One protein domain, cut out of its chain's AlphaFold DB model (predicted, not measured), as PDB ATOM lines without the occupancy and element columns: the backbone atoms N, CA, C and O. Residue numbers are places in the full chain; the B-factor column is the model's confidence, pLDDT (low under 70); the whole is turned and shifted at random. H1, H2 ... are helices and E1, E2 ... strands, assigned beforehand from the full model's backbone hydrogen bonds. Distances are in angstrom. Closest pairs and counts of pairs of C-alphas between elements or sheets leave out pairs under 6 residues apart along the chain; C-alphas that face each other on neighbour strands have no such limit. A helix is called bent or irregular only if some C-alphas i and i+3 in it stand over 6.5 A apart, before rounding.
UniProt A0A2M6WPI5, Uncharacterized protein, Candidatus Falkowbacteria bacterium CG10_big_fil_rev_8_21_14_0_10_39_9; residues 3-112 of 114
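This is residues 3 to 112 of the 114 residues of an uncharacterized protein of Candidatus Falkowbacteria bacterium CG10_big_fil_rev_8_21_14_0_10_39_9 (UniProt A0A2M6WPI5). Picture a strongly twisted sheet of six strands, E2 to E6 from edge to edge, with the long kinked helix H3 over one face. The short helix H1 is over the opposite face near the E2, E1, E3 end, with little H2 close by, and H4 grazes the sheet at the end of E6. The printed part has 110 residues, running E1 E2 H1 H2 E3 E4 H3 E5 E6 H4, four named helices and six named strands, class mixed. The sheet's order is E2 E1 E3 E4 E5 E6, mixed, with E4 and E5 parallel and the other neighbours antiparallel. It is compact, radius of gyration of the C-alphas 13.6 A, with a rounded outline of 40 by 33 by 28 A.

Find C-alpha 3 at (24.767, -43.328, -38.421), where E1, residues 3 to 5, begins; E2 follows at 8 to 11. H1 is residues 20 to 26, 9.8 A long, and H2 is 34 to 38. E3, residues 42 to 46, runs 13.5 A, and E4, 50 to 54, runs 13.3 A. Look for H3 from C-alpha 62 at (15.078, -52.957, -46.623) to residue 79, 23.9 A; it is irregular, C-alphas 70 and 73 being 7.7 A apart, with a kink of 57 degrees near residue 73. E5, residues 86 to 92, spans 17.1 A; E6, 101 to 108, spans 16.7 A and bends by 82 degrees at residue 104. H4, residues 109 to 112, ends at C-alpha 112, (15.583, -58.478, -30.749).

Start at edge strand E2: it forms a hairpin with E1, N 10 and O 3 at 2.8 A. E1 and E3 have N 4 and O 42 at 2.8 A. In the hairpin E3 and E4, N 43 and O 54 are 2.8 A apart. E4 and E5 have N 51 and O 86 at 2.8 A, and the hairpin E5 and E6 has N 92 and O 101 at 2.8 A. E4, H3, E5 is a strand-helix-strand unit, two parallel neighbour strands with a helix between, its crossover right-handed; E2, H1 H2, E3 is a split one, with E1 between its strands, also right-handed. H3 is on the sheet, its closest C-alphas to E3 being those of Ala 64 and Thr 42, 5.3 A. H1 is on the opposite face, at a height over the sheet of 10.1 A; its closest C-alphas to E3 are those of His 20 and Met 43, 7.1 A. H1 and H2 are close but not clearly touching, Arg 21 and Leu 38 having C-alphas 7.7 A apart; H2 is only just not on the sheet, with 4 pairs of C-alphas within 10 A. H4 only grazes the sheet and is near H3. Every O i to N i+4 pair is within hydrogen-bond range in H1 and H2, 12 of 14 are in H3, and H4 is too short for one.

Its farthest C-alphas, of Ala 32 and Ala 111, are 39.8 A apart. The printed part has no cut and no long link. Mean pLDDT of the printed part is 88.9; look for values under 70 at residues 81 to 83.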
ATOM      1  N   ALA A   3      25.001 -43.041 -37.014       92.56
ATOM      2  CA  ALA A   3      24.767 -43.328 -38.421       92.56
ATOM      3  C   ALA A   3      25.520 -44.590 -38.831       92.56
ATOM      4  O   ALA A   3      26.625 -44.823 -38.350       92.56
ATOM      5  N   ILE A   4      24.931 -45.371 -39.729       91.69
ATOM      6  CA  ILE A   4      25.595 -46.486 -40.398       91.69
ATOM      7  C   ILE A   4      25.878 -46.034 -41.828       91.69
ATOM      8  O   ILE A   4      24.961 -45.654 -42.561       91.69
ATOM      9  N   ILE A   5      27.158 -46.000 -42.192       89.81
ATOM     10  CA  ILE A   5      27.644 -45.515 -43.488       89.81
ATOM     11  C   ILE A   5      28.652 -46.535 -43.992       89.81
ATOM     12  O   ILE A   5      29.615 -46.816 -43.289       89.81
ATOM     13  N   ASN A   6      28.444 -47.075 -45.196       86.56
ATOM     14  CA  ASN A   6      29.341 -48.066 -45.806       86.56
ATOM     15  C   ASN A   6      29.694 -49.235 -44.861       86.56
ATOM     16  O   ASN A   6      30.863 -49.581 -44.731       86.56
ATOM     17  N   ASP A   7      28.696 -49.817 -44.184       86.19
ATOM     18  CA  ASP A   7      28.903 -50.891 -43.199       86.19
ATOM     19  C   ASP A   7      29.810 -50.506 -42.010       86.19
ATOM     20  O   ASP A   7      30.474 -51.347 -41.400       86.19
ATOM     21  N   GLU A   8      29.815 -49.239 -41.614       89.56
ATOM     22  CA  GLU A   8      30.506 -48.787 -40.410       89.56
ATOM     23  C   GLU A   8      29.576 -47.970 -39.519       89.56
ATOM     24  O   GLU A   8      28.820 -47.116 -39.989       89.56
ATOM     25  N   LEU A   9      29.642 -48.232 -38.210       90.50
ATOM     26  CA  LEU A   9      28.853 -47.537 -37.204       90.50
ATOM     27  C   LEU A   9      29.590 -46.293 -36.691       90.50
ATOM     28  O   LEU A   9      30.594 -46.379 -35.980       90.50
ATOM     29  N   TYR A  10      29.021 -45.125 -36.968       91.81
ATOM     30  CA  TYR A  10      29.508 -43.826 -36.522       91.81
ATOM     31  C   TYR A  10      28.693 -43.304 -35.345       91.81
ATOM     32  O   TYR A  10      27.460 -43.318 -35.354       91.81
ATOM     33  N   LEU A  11      29.397 -42.776 -34.343       89.88
ATOM     34  CA  LEU A  11      28.805 -42.231 -33.128       89.88
ATOM     35  C   LEU A  11      29.030 -40.728 -33.034       89.88
ATOM     36  O   LEU A  11      30.156 -40.234 -33.160       89.88
ATOM     37  N   ALA A  12      27.956 -39.994 -32.762       88.12
ATOM     38  CA  ALA A  12      28.081 -38.628 -32.290       88.12
ATOM     39  C   ALA A  12      28.488 -38.617 -30.814       88.12
ATOM     40  O   ALA A  12      28.189 -39.548 -30.065       88.12
ATOM     41  N   SER A  13      29.111 -37.523 -30.380       83.25
ATOM     42  CA  SER A  13      29.318 -37.267 -28.958       83.25
ATOM     43  C   SER A  13      27.983 -37.288 -28.208       83.25
ATOM     44  O   SER A  13      26.949 -36.849 -28.730       83.25
ATOM     45  N   ILE A  14      28.023 -37.787 -26.973       74.81
ATOM     46  CA  ILE A  14      26.878 -37.796 -26.061       74.81
ATOM     47  C   ILE A  14      26.343 -36.360 -25.941       74.81
ATOM     48  O   ILE A  14      27.119 -35.417 -25.797       74.81
ATOM     49  N   ASN A  15      25.020 -36.190 -26.040       73.62
ATOM     50  CA  ASN A  15      24.327 -34.893 -25.988       73.62
ATOM     51  C   ASN A  15      24.695 -33.884 -27.093       73.62
ATOM     52  O   ASN A  15      24.559 -32.678 -26.894       73.62
ATOM     53  N   SER A  16      25.130 -34.349 -28.270       80.25
ATOM     54  CA  SER A  16      25.279 -33.474 -29.440       80.25
ATOM     55  C   SER A  16      23.984 -32.700 -29.725       80.25
ATOM     56  O   SER A  16      22.933 -33.306 -29.928       80.25
ATOM     57  N   SER A  17      24.079 -31.370 -29.792       85.25
ATOM     58  CA  SER A  17      22.974 -30.473 -30.160       85.25
ATOM     59  C   SER A  17      22.755 -30.363 -31.672       85.25
ATOM     60  O   SER A  17      21.850 -29.660 -32.114       85.25
ATOM     61  N   LEU A  18      23.620 -30.990 -32.474       88.12
ATOM     62  CA  LEU A  18      23.544 -30.959 -33.932       88.12
ATOM     63  C   LEU A  18      22.443 -31.886 -34.445       88.12
ATOM     64  O   LEU A  18      22.190 -32.929 -33.854       88.12
ATOM     65  N   SER A  19      21.846 -31.553 -35.589       87.44
ATOM     66  CA  SER A  19      21.061 -32.521 -36.360       87.44
ATOM     67  C   SER A  19      21.973 -33.608 -36.952       87.44
ATOM     68  O   SER A  19      23.181 -33.392 -37.082       87.44
ATOM     69  N   HIS A  20      21.423 -34.753 -37.382       89.19
ATOM     70  CA  HIS A  20      22.206 -35.761 -38.120       89.19
ATOM     71  C   HIS A  20      22.915 -35.161 -39.333       89.19
ATOM     72  O   HIS A  20      24.102 -35.409 -39.530       89.19
ATOM     73  N   ARG A  21      22.212 -34.321 -40.101       88.69
ATOM     74  CA  ARG A  21      22.761 -33.622 -41.268       88.69
ATOM     75  C   ARG A  21      23.985 -32.789 -40.893       88.69
ATOM     76  O   ARG A  21      25.040 -32.925 -41.512       88.69
ATOM     77  N   ASP A  22      23.858 -31.941 -39.875       89.50
ATOM     78  CA  ASP A  22      24.938 -31.036 -39.467       89.50
ATOM     79  C   ASP A  22      26.105 -31.793 -38.834       89.50
ATOM     80  O   ASP A  22      27.271 -31.477 -39.087       89.50
ATOM     81  N   TRP A  23      25.808 -32.833 -38.053       92.50
ATOM     82  CA  TRP A  23      26.817 -33.697 -37.458       92.50
ATOM     83  C   TRP A  23      27.631 -34.429 -38.530       92.50
ATOM     84  O   TRP A  23      28.860 -34.317 -38.535       92.50
ATOM     85  N   LEU A  24      26.980 -35.104 -39.479       90.94
ATOM     86  CA  LEU A  24      27.654 -35.827 -40.560       90.94
ATOM     87  C   LEU A  24      28.471 -34.884 -41.453       90.94
ATOM     88  O   LEU A  24      29.614 -35.190 -41.808       90.94
ATOM     89  N   LYS A  25      27.944 -33.684 -41.726       90.25
ATOM     90  CA  LYS A  25      28.677 -32.628 -42.433       90.25
ATOM     91  C   LYS A  25      29.932 -32.195 -41.670       90.25
ATOM     92  O   LYS A  25      30.999 -32.086 -42.269       90.25
ATOM     93  N   SER A  26      29.841 -31.996 -40.351       89.50
ATOM     94  CA  SER A  26      30.994 -31.613 -39.516       89.50
ATOM     95  C   SER A  26      32.105 -32.669 -39.510       89.50
ATOM     96  O   SER A  26      33.284 -32.339 -39.389       89.50
ATOM     97  N   LYS A  27      31.733 -33.941 -39.695       88.06
ATOM     98  CA  LYS A  27      32.658 -35.073 -39.794       88.06
ATOM     99  C   LYS A  27      33.219 -35.281 -41.200       88.06
ATOM    100  O   LYS A  27      34.055 -36.159 -41.370       88.06
ATOM    101  N   LYS A  28      32.805 -34.468 -42.183       88.81
ATOM    102  CA  LYS A  28      33.146 -34.633 -43.606       88.81
ATOM    103  C   LYS A  28      32.758 -36.022 -44.141       88.81
ATOM    104  O   LYS A  28      33.443 -36.561 -45.001       88.81
ATOM    105  N   LEU A  29      31.670 -36.585 -43.608       86.56
ATOM    106  CA  LEU A  29      31.113 -37.879 -44.025       86.56
ATOM    107  C   LEU A  29      30.048 -37.733 -45.121       86.56
ATOM    108  O   LEU A  29      29.534 -38.728 -45.615       86.56
ATOM    109  N   LEU A  30      29.717 -36.494 -45.486       85.88
ATOM    110  CA  LEU A  30      28.845 -36.155 -46.604       85.88
ATOM    111  C   LEU A  30      29.681 -35.474 -47.688       85.88
ATOM    112  O   LEU A  30      30.600 -34.705 -47.382       85.88
ATOM    113  N   GLY A  31      29.354 -35.758 -48.939       80.81
ATOM    114  CA  GLY A  31      29.891 -35.111 -50.121       80.81
ATOM    115  C   GLY A  31      29.211 -33.773 -50.421       80.81
ATOM    116  O   GLY A  31      28.710 -33.068 -49.542       80.81
ATOM    117  N   ALA A  32      29.263 -33.381 -51.697       78.94
ATOM    118  CA  ALA A  32      28.756 -32.088 -52.155       78.94
ATOM    119  C   ALA A  32      27.218 -32.025 -52.209       78.94
ATOM    120  O   ALA A  32      26.654 -30.942 -52.049       78.94
ATOM    121  N   ASP A  33      26.551 -33.165 -52.411       84.00
ATOM    122  CA  ASP A  33      25.094 -33.274 -52.500       84.00
ATOM    123  C   ASP A  33      24.544 -33.977 -51.257       84.00
ATOM    124  O   ASP A  33      24.290 -35.178 -51.237       84.00
ATOM    125  N   ILE A  34      24.378 -33.188 -50.197       80.06
ATOM    126  CA  ILE A  34      23.981 -33.671 -48.873       80.06
ATOM    127  C   ILE A  34      22.664 -34.453 -48.912       80.06
ATOM    128  O   ILE A  34      22.549 -35.477 -48.250       80.06
ATOM    129  N   ASP A  35      21.664 -33.972 -49.649       78.81
ATOM    130  CA  ASP A  35      20.340 -34.598 -49.628       78.81
ATOM    131  C   ASP A  35      20.371 -35.947 -50.362       78.81
ATOM    132  O   ASP A  35      19.728 -36.905 -49.929       78.81
ATOM    133  N   LYS A  36      21.188 -36.066 -51.416       82.00
ATOM    134  CA  LYS A  36      21.479 -37.355 -52.045       82.00
ATOM    135  C   LYS A  36      22.275 -38.274 -51.123       82.00
ATOM    136  O   LYS A  36      21.953 -39.450 -51.054       82.00
ATOM    137  N   ASP A  37      23.270 -37.756 -50.412       81.38
ATOM    138  CA  ASP A  37      24.119 -38.573 -49.543       81.38
ATOM    139  C   ASP A  37      23.345 -39.127 -48.341       81.38
ATOM    140  O   ASP A  37      23.587 -40.252 -47.916       81.38
ATOM    141  N   LEU A  38      22.372 -38.378 -47.811       85.81
ATOM    142  CA  LEU A  38      21.493 -38.865 -46.744       85.81
ATOM    143  C   LEU A  38      20.573 -40.006 -47.217       85.81
ATOM    144  O   LEU A  38      20.215 -40.875 -46.415       85.81
ATOM    145  N   ASN A  39      20.214 -40.034 -48.505       84.94
ATOM    146  CA  ASN A  39      19.550 -41.174 -49.137       84.94
ATOM    147  C   ASN A  39      20.581 -42.289 -49.359       84.94
ATOM    148  O   ASN A  39      21.268 -42.330 -50.376       84.94
ATOM    149  N   GLY A  40      20.719 -43.189 -48.392       86.38
ATOM    150  CA  GLY A  40      21.863 -44.104 -48.365       86.38
ATOM    151  C   GLY A  40      22.498 -44.243 -46.987       86.38
ATOM    152  O   GLY A  40      23.291 -45.155 -46.764       86.38
ATOM    153  N   ILE A  41      22.114 -43.403 -46.029       92.31
ATOM    154  CA  ILE A  41      22.658 -43.444 -44.675       92.31
ATOM    155  C   ILE A  41      21.553 -43.824 -43.708       92.31
ATOM    156  O   ILE A  41      20.554 -43.115 -43.587       92.31
ATOM    157  N   THR A  42      21.758 -44.923 -42.987       95.06
ATOM    158  CA  THR A  42      20.861 -45.308 -41.899       95.06
ATOM    159  C   THR A  42      21.192 -44.455 -40.689       95.06
ATOM    160  O   THR A  42      22.216 -44.630 -40.032       95.06
ATOM    161  N   MET A  43      20.335 -43.485 -40.410       94.50
ATOM    162  CA  MET A  43      20.450 -42.567 -39.286       94.50
ATOM    163  C   MET A  43      19.655 -43.111 -38.109       94.50
ATOM    164  O   MET A  43      18.475 -43.408 -38.257       94.50
ATOM    165  N   VAL A  44      20.278 -43.186 -36.933       92.94
ATOM    166  CA  VAL A  44      19.643 -43.671 -35.700       92.94
ATOM    167  C   VAL A  44      19.696 -42.599 -34.616       92.94
ATOM    168  O   VAL A  44      20.732 -41.958 -34.398       92.94
ATOM    169  N   PHE A  45      18.613 -42.409 -33.876       89.81
ATOM    170  CA  PHE A  45      18.619 -41.629 -32.641       89.81
ATOM    171  C   PHE A  45      17.920 -42.363 -31.504       89.81
ATOM    172  O   PHE A  45      17.112 -43.261 -31.717       89.81
ATOM    173  N   VAL A  46      18.253 -41.954 -30.282       88.44
ATOM    174  CA  VAL A  46      17.632 -42.470 -29.062       88.44
ATOM    175  C   VAL A  46      16.575 -41.473 -28.625       88.44
ATOM    176  O   VAL A  46      16.890 -40.315 -28.350       88.44
ATOM    177  N   GLY A  47      15.325 -41.914 -28.629       87.75
ATOM    178  CA  GLY A  47      14.207 -41.209 -28.025       87.75
ATOM    179  C   GLY A  47      14.005 -41.633 -26.571       87.75
ATOM    180  O   GLY A  47      14.793 -42.376 -25.994       87.75
ATOM    181  N   ARG A  48      12.917 -41.157 -25.965       86.81
ATOM    182  CA  ARG A  48      12.581 -41.484 -24.570       86.81
ATOM    183  C   ARG A  48      12.149 -42.944 -24.385       86.81
ATOM    184  O   ARG A  48      12.338 -43.500 -23.312       86.81
ATOM    185  N   ASP A  49      11.516 -43.508 -25.402       89.38
ATOM    186  CA  ASP A  49      10.837 -44.806 -25.407       89.38
ATOM    187  C   ASP A  49      11.502 -45.838 -26.328       89.38
ATOM    188  O   ASP A  49      11.196 -47.026 -26.246       89.38
ATOM    189  N   GLY A  50      12.442 -45.425 -27.179       91.69
ATOM    190  CA  GLY A  50      13.072 -46.352 -28.105       91.69
ATOM    191  C   GLY A  50      14.206 -45.778 -28.935       91.69
ATOM    192  O   GLY A  50      14.531 -44.590 -28.877       91.69
ATOM    193  N   LEU A  51      14.794 -46.663 -29.728       92.81
ATOM    194  CA  LEU A  51      15.673 -46.344 -30.837       92.81
ATOM    195  C   LEU A  51      14.836 -46.134 -32.085       92.81
ATOM    196  O   LEU A  51      13.980 -46.945 -32.420       92.81
ATOM    197  N   TYR A  52      15.126 -45.052 -32.783       94.88
ATOM    198  CA  TYR A  52      14.447 -44.678 -34.006       94.88
ATOM    199  C   TYR A  52      15.460 -44.632 -35.131       94.88
ATOM    200  O   TYR A  52      16.492 -43.972 -34.983       94.88
ATOM    201  N   PHE A  53      15.167 -45.288 -36.252       96.00
ATOM    202  CA  PHE A  53      16.045 -45.275 -37.415       96.00
ATOM    203  C   PHE A  53      15.307 -44.977 -38.719       96.00
ATOM    204  O   PHE A  53      14.135 -45.308 -38.890       96.00
ATOM    205  N   CYS A  54      15.993 -44.307 -39.640       95.00
ATOM    206  CA  CYS A  54      15.466 -43.949 -40.953       95.00
ATOM    207  C   CYS A  54      16.597 -43.587 -41.922       95.00
ATOM    208  O   CYS A  54      17.754 -43.456 -41.523       95.00
ATOM    209  N   GLU A  55      16.251 -43.388 -43.188       93.00
ATOM    210  CA  GLU A  55      17.130 -42.835 -44.218       93.00
ATOM    211  C   GLU A  55      16.561 -41.530 -44.760       93.00
ATOM    212  O   GLU A  55      15.338 -41.365 -44.806       93.00
ATOM    213  N   GLY A  56      17.450 -40.641 -45.220       88.44
ATOM    214  CA  GLY A  56      17.107 -39.446 -45.987       88.44
ATOM    215  C   GLY A  56      15.880 -38.713 -45.462       88.44
ATOM    216  O   GLY A  56      15.890 -38.130 -44.378       88.44
ATOM    217  N   ASP A  57      14.808 -38.789 -46.244       89.12
ATOM    218  CA  ASP A  57      13.533 -38.128 -45.995       89.12
ATOM    219  C   ASP A  57      12.634 -38.846 -44.961       89.12
ATOM    220  O   ASP A  57      11.408 -38.876 -45.088       89.12
ATOM    221  N   PHE A  58      13.252 -39.401 -43.913       91.88
ATOM    222  CA  PHE A  58      12.620 -40.140 -42.812       91.88
ATOM    223  C   PHE A  58      11.936 -41.450 -43.223       91.88
ATOM    224  O   PHE A  58      11.031 -41.932 -42.540       91.88
ATOM    225  N   ILE A  59      12.390 -42.046 -44.321       94.00
ATOM    226  CA  ILE A  59      11.841 -43.296 -44.848       94.00
ATOM    227  C   ILE A  59      12.541 -44.510 -44.241       94.00
ATOM    228  O   ILE A  59      13.667 -44.424 -43.745       94.00
ATOM    229  N   ILE A  60      11.886 -45.663 -44.327       94.94
ATOM    230  CA  ILE A  60      12.481 -46.958 -44.017       94.94
ATOM    231  C   ILE A  60      12.694 -47.764 -45.300       94.94
ATOM    232  O   ILE A  60      11.788 -47.904 -46.120       94.94
ATOM    233  N   THR A  61      13.892 -48.321 -45.483       94.31
ATOM    234  CA  THR A  61      14.195 -49.221 -46.606       94.31
ATOM    235  C   THR A  61      14.654 -50.583 -46.097       94.31
ATOM    236  O   THR A  61      15.145 -50.706 -44.976       94.31
ATOM    237  N   LYS A  62      14.566 -51.613 -46.949       94.31
ATOM    238  CA  LYS A  62      15.078 -52.957 -46.623       94.31
ATOM    239  C   LYS A  62      16.567 -52.957 -46.266       94.31
ATOM    240  O   LYS A  62      17.009 -53.814 -45.507       94.31
ATOM    241  N   ARG A  63      17.339 -52.027 -46.835       93.50
ATOM    242  CA  ARG A  63      18.766 -51.888 -46.549       93.50
ATOM    243  C   ARG A  63      18.971 -51.332 -45.143       93.50
ATOM    244  O   ARG A  63      19.676 -51.969 -44.372       93.50
ATOM    245  N   ALA A  64      18.294 -50.238 -44.785       93.75
ATOM    246  CA  ALA A  64      18.311 -49.727 -43.416       93.75
ATOM    247  C   ALA A  64      17.840 -50.755 -42.388       93.75
ATOM    248  O   ALA A  64      18.429 -50.842 -41.315       93.75
ATOM    249  N   GLU A  65      16.819 -51.557 -42.709       95.62
ATOM    250  CA  GLU A  65      16.396 -52.670 -41.850       95.62
ATOM    251  C   GLU A  65      17.539 -53.673 -41.647       95.62
ATOM    252  O   GLU A  65      17.893 -53.994 -40.516       95.62
ATOM    253  N   ALA A  66      18.167 -54.144 -42.724       94.56
ATOM    254  CA  ALA A  66      19.274 -55.092 -42.616       94.56
ATOM    255  C   ALA A  66      20.465 -54.517 -41.825       94.56
ATOM    256  O   ALA A  66      21.043 -55.207 -40.987       94.56
ATOM    257  N   GLU A  67      20.807 -53.252 -42.063       94.44
ATOM    258  CA  GLU A  67      21.889 -52.557 -41.370       94.44
ATOM    259  C   GLU A  67      21.597 -52.392 -39.879       94.44
ATOM    260  O   GLU A  67      22.449 -52.727 -39.057       94.44
ATOM    261  N   ILE A  68      20.398 -51.934 -39.498       94.25
ATOM    262  CA  ILE A  68      20.102 -51.724 -38.078       94.25
ATOM    263  C   ILE A  68      20.160 -53.037 -37.304       94.25
ATOM    264  O   ILE A  68      20.744 -53.066 -36.226       94.25
ATOM    265  N   PHE A  69      19.638 -54.134 -37.864       94.06
ATOM    266  CA  PHE A  69      19.665 -55.436 -37.199       94.06
ATOM    267  C   PHE A  69      21.078 -56.007 -37.111       94.06
ATOM    268  O   PHE A  69      21.425 -56.617 -36.104       94.06
ATOM    269  N   LYS A  70      21.922 -55.753 -38.116       93.75
ATOM    270  CA  LYS A  70      23.341 -56.131 -38.092       93.75
ATOM    271  C   LYS A  70      24.107 -55.436 -36.961       93.75
ATOM    272  O   LYS A  70      24.913 -56.083 -36.301       93.75
ATOM    273  N   TYR A  71      23.861 -54.143 -36.730       92.69
ATOM    274  CA  TYR A  71      24.575 -53.343 -35.719       92.69
ATOM    275  C   TYR A  71      23.833 -53.206 -34.386       92.69
ATOM    276  O   TYR A  71      24.313 -52.504 -33.497       92.69
ATOM    277  N   LEU A  72      22.678 -53.858 -34.214       90.75
ATOM    278  CA  LEU A  72      21.809 -53.625 -33.061       90.75
ATOM    279  C   LEU A  72      22.500 -53.944 -31.732       90.75
ATOM    280  O   LEU A  72      22.446 -53.135 -30.810       90.75
ATOM    281  N   SER A  73      23.192 -55.083 -31.658       88.56
ATOM    282  CA  SER A  73      23.934 -55.479 -30.454       88.56
ATOM    283  C   SER A  73      25.023 -54.463 -30.109       88.56
ATOM    284  O   SER A  73      25.103 -54.003 -28.977       88.56
ATOM    285  N   GLU A  74      25.815 -54.043 -31.100       89.56
ATOM    286  CA  GLU A  74      26.887 -53.063 -30.896       89.56
ATOM    287  C   GLU A  74      26.334 -51.694 -30.466       89.56
ATOM    288  O   GLU A  74      26.922 -51.006 -29.631       89.56
ATOM    289  N   LEU A  75      25.189 -51.290 -31.022       87.56
ATOM    290  CA  LEU A  75      24.488 -50.074 -30.619       87.56
ATOM    291  C   LEU A  75      24.039 -50.142 -29.162       87.56
ATOM    292  O   LEU A  75      24.241 -49.171 -28.435       87.56
ATOM    293  N   MET A  76      23.453 -51.263 -28.742       86.06
ATOM    294  CA  MET A  76      23.002 -51.469 -27.364       86.06
ATOM    295  C   MET A  76      24.168 -51.422 -26.375       86.06
ATOM    296  O   MET A  76      24.074 -50.714 -25.372       86.06
ATOM    297  N   ASP A  77      25.281 -52.082 -26.699       86.50
ATOM    298  CA  ASP A  77      26.486 -52.078 -25.866       86.50
ATOM    299  C   ASP A  77      27.037 -50.657 -25.683       86.50
ATOM    300  O   ASP A  77      27.347 -50.236 -24.570       86.50
ATOM    301  N   LYS A  78      27.111 -49.876 -26.769       84.00
ATOM    302  CA  LYS A  78      27.620 -48.493 -26.725       84.00
ATOM    303  C   LYS A  78      26.669 -47.513 -26.052       84.00
ATOM    304  O   LYS A  78      27.088 -46.426 -25.656       84.00
ATOM    305  N   LEU A  79      25.387 -47.847 -26.007       78.94
ATOM    306  CA  LEU A  79      24.366 -47.000 -25.423       78.94
ATOM    307  C   LEU A  79      24.234 -47.166 -23.913       78.94
ATOM    308  O   LEU A  79      23.614 -46.307 -23.288       78.94
ATOM    309  N   GLU A  80      24.788 -48.242 -23.346       77.94
ATOM    310  CA  GLU A  80      24.608 -48.622 -21.938       77.94
ATOM    311  C   GLU A  80      23.121 -48.579 -21.516       77.94
ATOM    312  O   GLU A  80      22.779 -48.330 -20.357       77.94
ATOM    313  N   THR A  81      22.201 -48.774 -22.472       69.69
ATOM    314  CA  THR A  81      20.763 -48.662 -22.223       69.69
ATOM    315  C   THR A  81      20.227 -49.932 -21.599       69.69
ATOM    316  O   THR A  81      20.660 -51.038 -21.910       69.69
ATOM    317  N   ASN A  82      19.192 -49.776 -20.785       64.31
ATOM    318  CA  ASN A  82      18.377 -50.893 -20.349       64.31
ATOM    319  C   ASN A  82      17.589 -51.500 -21.527       64.31
ATOM    320  O   ASN A  82      17.112 -50.802 -22.420       64.31
ATOM    321  N   ASN A  83      17.395 -52.819 -21.492       66.06
ATOM    322  CA  ASN A  83      16.723 -53.592 -22.548       66.06
ATOM    323  C   ASN A  83      15.220 -53.269 -22.726       66.06
ATOM    324  O   ASN A  83      14.551 -53.872 -23.558       66.06
ATOM    325  N   SER A  84      14.679 -52.311 -21.968       81.06
ATOM    326  CA  SER A  84      13.271 -51.895 -22.004       81.06
ATOM    327  C   SER A  84      12.910 -50.957 -23.162       81.06
ATOM    328  O   SER A  84      11.752 -50.563 -23.281       81.06
ATOM    329  N   LEU A  85      13.884 -50.541 -23.973       90.56
ATOM    330  CA  LEU A  85      13.636 -49.698 -25.142       90.56
ATOM    331  C   LEU A  85      13.011 -50.501 -26.288       90.56
ATOM    332  O   LEU A  85      13.207 -51.709 -26.392       90.56
ATOM    333  N   TYR A  86      12.293 -49.810 -27.167       94.06
ATOM    334  CA  TYR A  86      11.738 -50.367 -28.402       94.06
ATOM    335  C   TYR A  86      12.581 -49.977 -29.617       94.06
ATOM    336  O   TYR A  86      13.343 -49.013 -29.559       94.06
ATOM    337  N   LEU A  87      12.443 -50.711 -30.721       95.50
ATOM    338  CA  LEU A  87      13.011 -50.339 -32.013       95.50
ATOM    339  C   LEU A  87      11.905 -49.890 -32.971       95.50
ATOM    340  O   LEU A  87      10.966 -50.634 -33.251       95.50
ATOM    341  N   TYR A  88      12.066 -48.692 -33.521       97.19
ATOM    342  CA  TYR A  88      11.124 -48.052 -34.429       97.19
ATOM    343  C   TYR A  88      11.804 -47.639 -35.734       97.19
ATOM    344  O   TYR A  88      12.912 -47.104 -35.711       97.19
ATOM    345  N   GLY A  89      11.135 -47.840 -36.871       97.00
ATOM    346  CA  GLY A  89      11.675 -47.521 -38.197       97.00
ATOM    347  C   GLY A  89      10.779 -46.586 -38.997       97.00
ATOM    348  O   GLY A  89       9.565 -46.783 -39.047       97.00
ATOM    349  N   GLY A  90      11.395 -45.604 -39.657       95.69
ATOM    350  CA  GLY A  90      10.711 -44.622 -40.500       95.69
ATOM    351  C   GLY A  90       9.739 -43.728 -39.727       95.69
ATOM    352  O   GLY A  90       9.499 -43.921 -38.535       95.69
ATOM    353  N   PHE A  91       9.170 -42.737 -40.409       94.69
ATOM    354  CA  PHE A  91       8.187 -41.829 -39.818       94.69
ATOM    355  C   PHE A  91       7.036 -41.524 -40.768       94.69
ATOM    356  O   PHE A  91       7.230 -41.166 -41.929       94.69
ATOM    357  N   ILE A  92       5.823 -41.551 -40.226       93.56
ATOM    358  CA  ILE A  92       4.627 -41.050 -40.892       93.56
ATOM    359  C   ILE A  92       4.606 -39.534 -40.717       93.56
ATOM    360  O   ILE A  92       4.360 -39.011 -39.624       93.56
ATOM    361  N   LYS A  93       4.883 -38.821 -41.808       88.38
ATOM    362  CA  LYS A  93       4.941 -37.360 -41.818       88.38
ATOM    363  C   LYS A  93       3.573 -36.748 -41.537       88.38
ATOM    364  O   LYS A  93       2.637 -36.902 -42.320       88.38
ATOM    365  N   GLY A  94       3.492 -36.022 -40.427       87.62
ATOM    366  CA  GLY A  94       2.363 -35.163 -40.087       87.62
ATOM    367  C   GLY A  94       2.568 -33.727 -40.565       87.62
ATOM    368  O   GLY A  94       3.500 -33.409 -41.310       87.62
ATOM    369  N   LYS A  95       1.714 -32.822 -40.091       90.56
ATOM    370  CA  LYS A  95       1.895 -31.382 -40.306       90.56
ATOM    371  C   LYS A  95       3.079 -30.859 -39.491       90.56
ATOM    372  O   LYS A  95       3.511 -31.459 -38.507       90.56
ATOM    373  N   VAL A  96       3.603 -29.702 -39.890       84.06
ATOM    374  CA  VAL A  96       4.632 -28.997 -39.114       84.06
ATOM    375  C   VAL A  96       4.089 -28.702 -37.713       84.06
ATOM    376  O   VAL A  96       3.010 -28.129 -37.575       84.06
ATOM    377  N   GLY A  97       4.839 -29.100 -36.685       87.06
ATOM    378  CA  GLY A  97       4.448 -28.967 -35.278       87.06
ATOM    379  C   GLY A  97       3.736 -30.190 -34.693       87.06
ATOM    380  O   GLY A  97       3.584 -30.265 -33.477       87.06
ATOM    381  N   GLU A  98       3.347 -31.170 -35.514       91.00
ATOM    382  CA  GLU A  98       2.824 -32.448 -35.026       91.00
ATOM    383  C   GLU A  98       3.964 -33.416 -34.697       91.00
ATOM    384  O   GLU A  98       5.006 -33.440 -35.360       91.00
ATOM    385  N   LYS A  99       3.756 -34.260 -33.681       86.38
ATOM    386  CA  LYS A  99       4.648 -35.393 -33.421       86.38
ATOM    387  C   LYS A  99       4.476 -36.407 -34.548       86.38
ATOM    388  O   LYS A  99       3.385 -36.939 -34.731       86.38
ATOM    389  N   TRP A 100       5.552 -36.698 -35.269       91.25
ATOM    390  CA  TRP A 100       5.546 -37.755 -36.277       91.25
ATOM    391  C   TRP A 100       5.633 -39.116 -35.591       91.25
ATOM    392  O   TRP A 100       6.467 -39.327 -34.707       91.25
ATOM    393  N   LEU A 101       4.726 -40.015 -35.964       93.38
ATOM    394  CA  LEU A 101       4.688 -41.377 -35.443       93.38
ATOM    395  C   LEU A 101       5.626 -42.268 -36.258       93.38
ATOM    396  O   LEU A 101       5.815 -41.998 -37.447       93.38
ATOM    397  N   PRO A 102       6.200 -43.319 -35.656       95.31
ATOM    398  CA  PRO A 102       6.995 -44.268 -36.413       95.31
ATOM    399  C   PRO A 102       6.131 -45.006 -37.441       95.31
ATOM    400  O   PRO A 102       4.955 -45.274 -37.197       95.31
ATOM    401  N   GLU A 103       6.714 -45.327 -38.595       96.19
ATOM    402  CA  GLU A 103       6.030 -46.120 -39.625       96.19
ATOM    403  C   GLU A 103       5.971 -47.603 -39.237       96.19
ATOM    404  O   GLU A 103       4.968 -48.277 -39.472       96.19
ATOM    405  N   LYS A 104       7.039 -48.103 -38.608       97.31
ATOM    406  CA  LYS A 104       7.175 -49.486 -38.152       97.31
ATOM    407  C   LYS A 104       7.589 -49.561 -36.686       97.31
ATOM    408  O   LYS A 104       8.435 -48.794 -36.229       97.31
ATOM    409  N   ASP A 105       7.029 -50.548 -35.997       96.56
ATOM    410  CA  ASP A 105       7.406 -50.986 -34.653       96.56
ATOM    411  C   ASP A 105       7.919 -52.428 -34.746       96.56
ATOM    412  O   ASP A 105       7.209 -53.314 -35.226       96.56
ATOM    413  N   TYR A 106       9.167 -52.646 -34.335       96.06
ATOM    414  CA  TYR A 106       9.815 -53.960 -34.343       96.06
ATOM    415  C   TYR A 106       9.780 -54.639 -32.967       96.06
ATOM    416  O   TYR A 106      10.219 -55.779 -32.836       96.06
ATOM    417  N   GLY A 107       9.243 -53.967 -31.948       94.44
ATOM    418  CA  GLY A 107       9.151 -54.456 -30.582       94.44
ATOM    419  C   GLY A 107      10.342 -54.069 -29.706       94.44
ATOM    420  O   GLY A 107      11.165 -53.216 -30.041       94.44
ATOM    421  N   SER A 108      10.402 -54.693 -28.530       93.31
ATOM    422  CA  SER A 108      11.418 -54.422 -27.510       93.31
ATOM    423  C   SER A 108      12.804 -54.896 -27.941       93.31
ATOM    424  O   SER A 108      12.945 -56.027 -28.412       93.31
ATOM    425  N   LEU A 109      13.832 -54.103 -27.648       89.88
ATOM    426  CA  LEU A 109      15.232 -54.464 -27.863       89.88
ATOM    427  C   LEU A 109      15.614 -55.764 -27.154       89.88
ATOM    428  O   LEU A 109      16.326 -56.567 -27.743       89.88
ATOM    429  N   GLU A 110      15.066 -56.034 -25.963       86.44
ATOM    430  CA  GLU A 110      15.287 -57.304 -25.255       86.44
ATOM    431  C   GLU A 110      14.912 -58.545 -26.078       86.44
ATOM    432  O   GLU A 110      15.517 -59.603 -25.925       86.44
ATOM    433  N   ALA A 111      13.880 -58.442 -26.915       86.94
ATOM    434  CA  ALA A 111      13.425 -59.550 -27.747       86.94
ATOM    435  C   ALA A 111      14.252 -59.676 -29.032       86.94
ATOM    436  O   ALA A 111      14.348 -60.768 -29.583       86.94
ATOM    437  N   LEU A 112      14.833 -58.567 -29.496       86.44
ATOM    438  CA  LEU A 112      15.583 -58.478 -30.749       86.44
ATOM    439  C   LEU A 112      17.081 -58.762 -30.569       86.44
ATOM    440  O   LEU A 112      17.762 -59.048 -31.549       86.44
TER     441      LEU A 112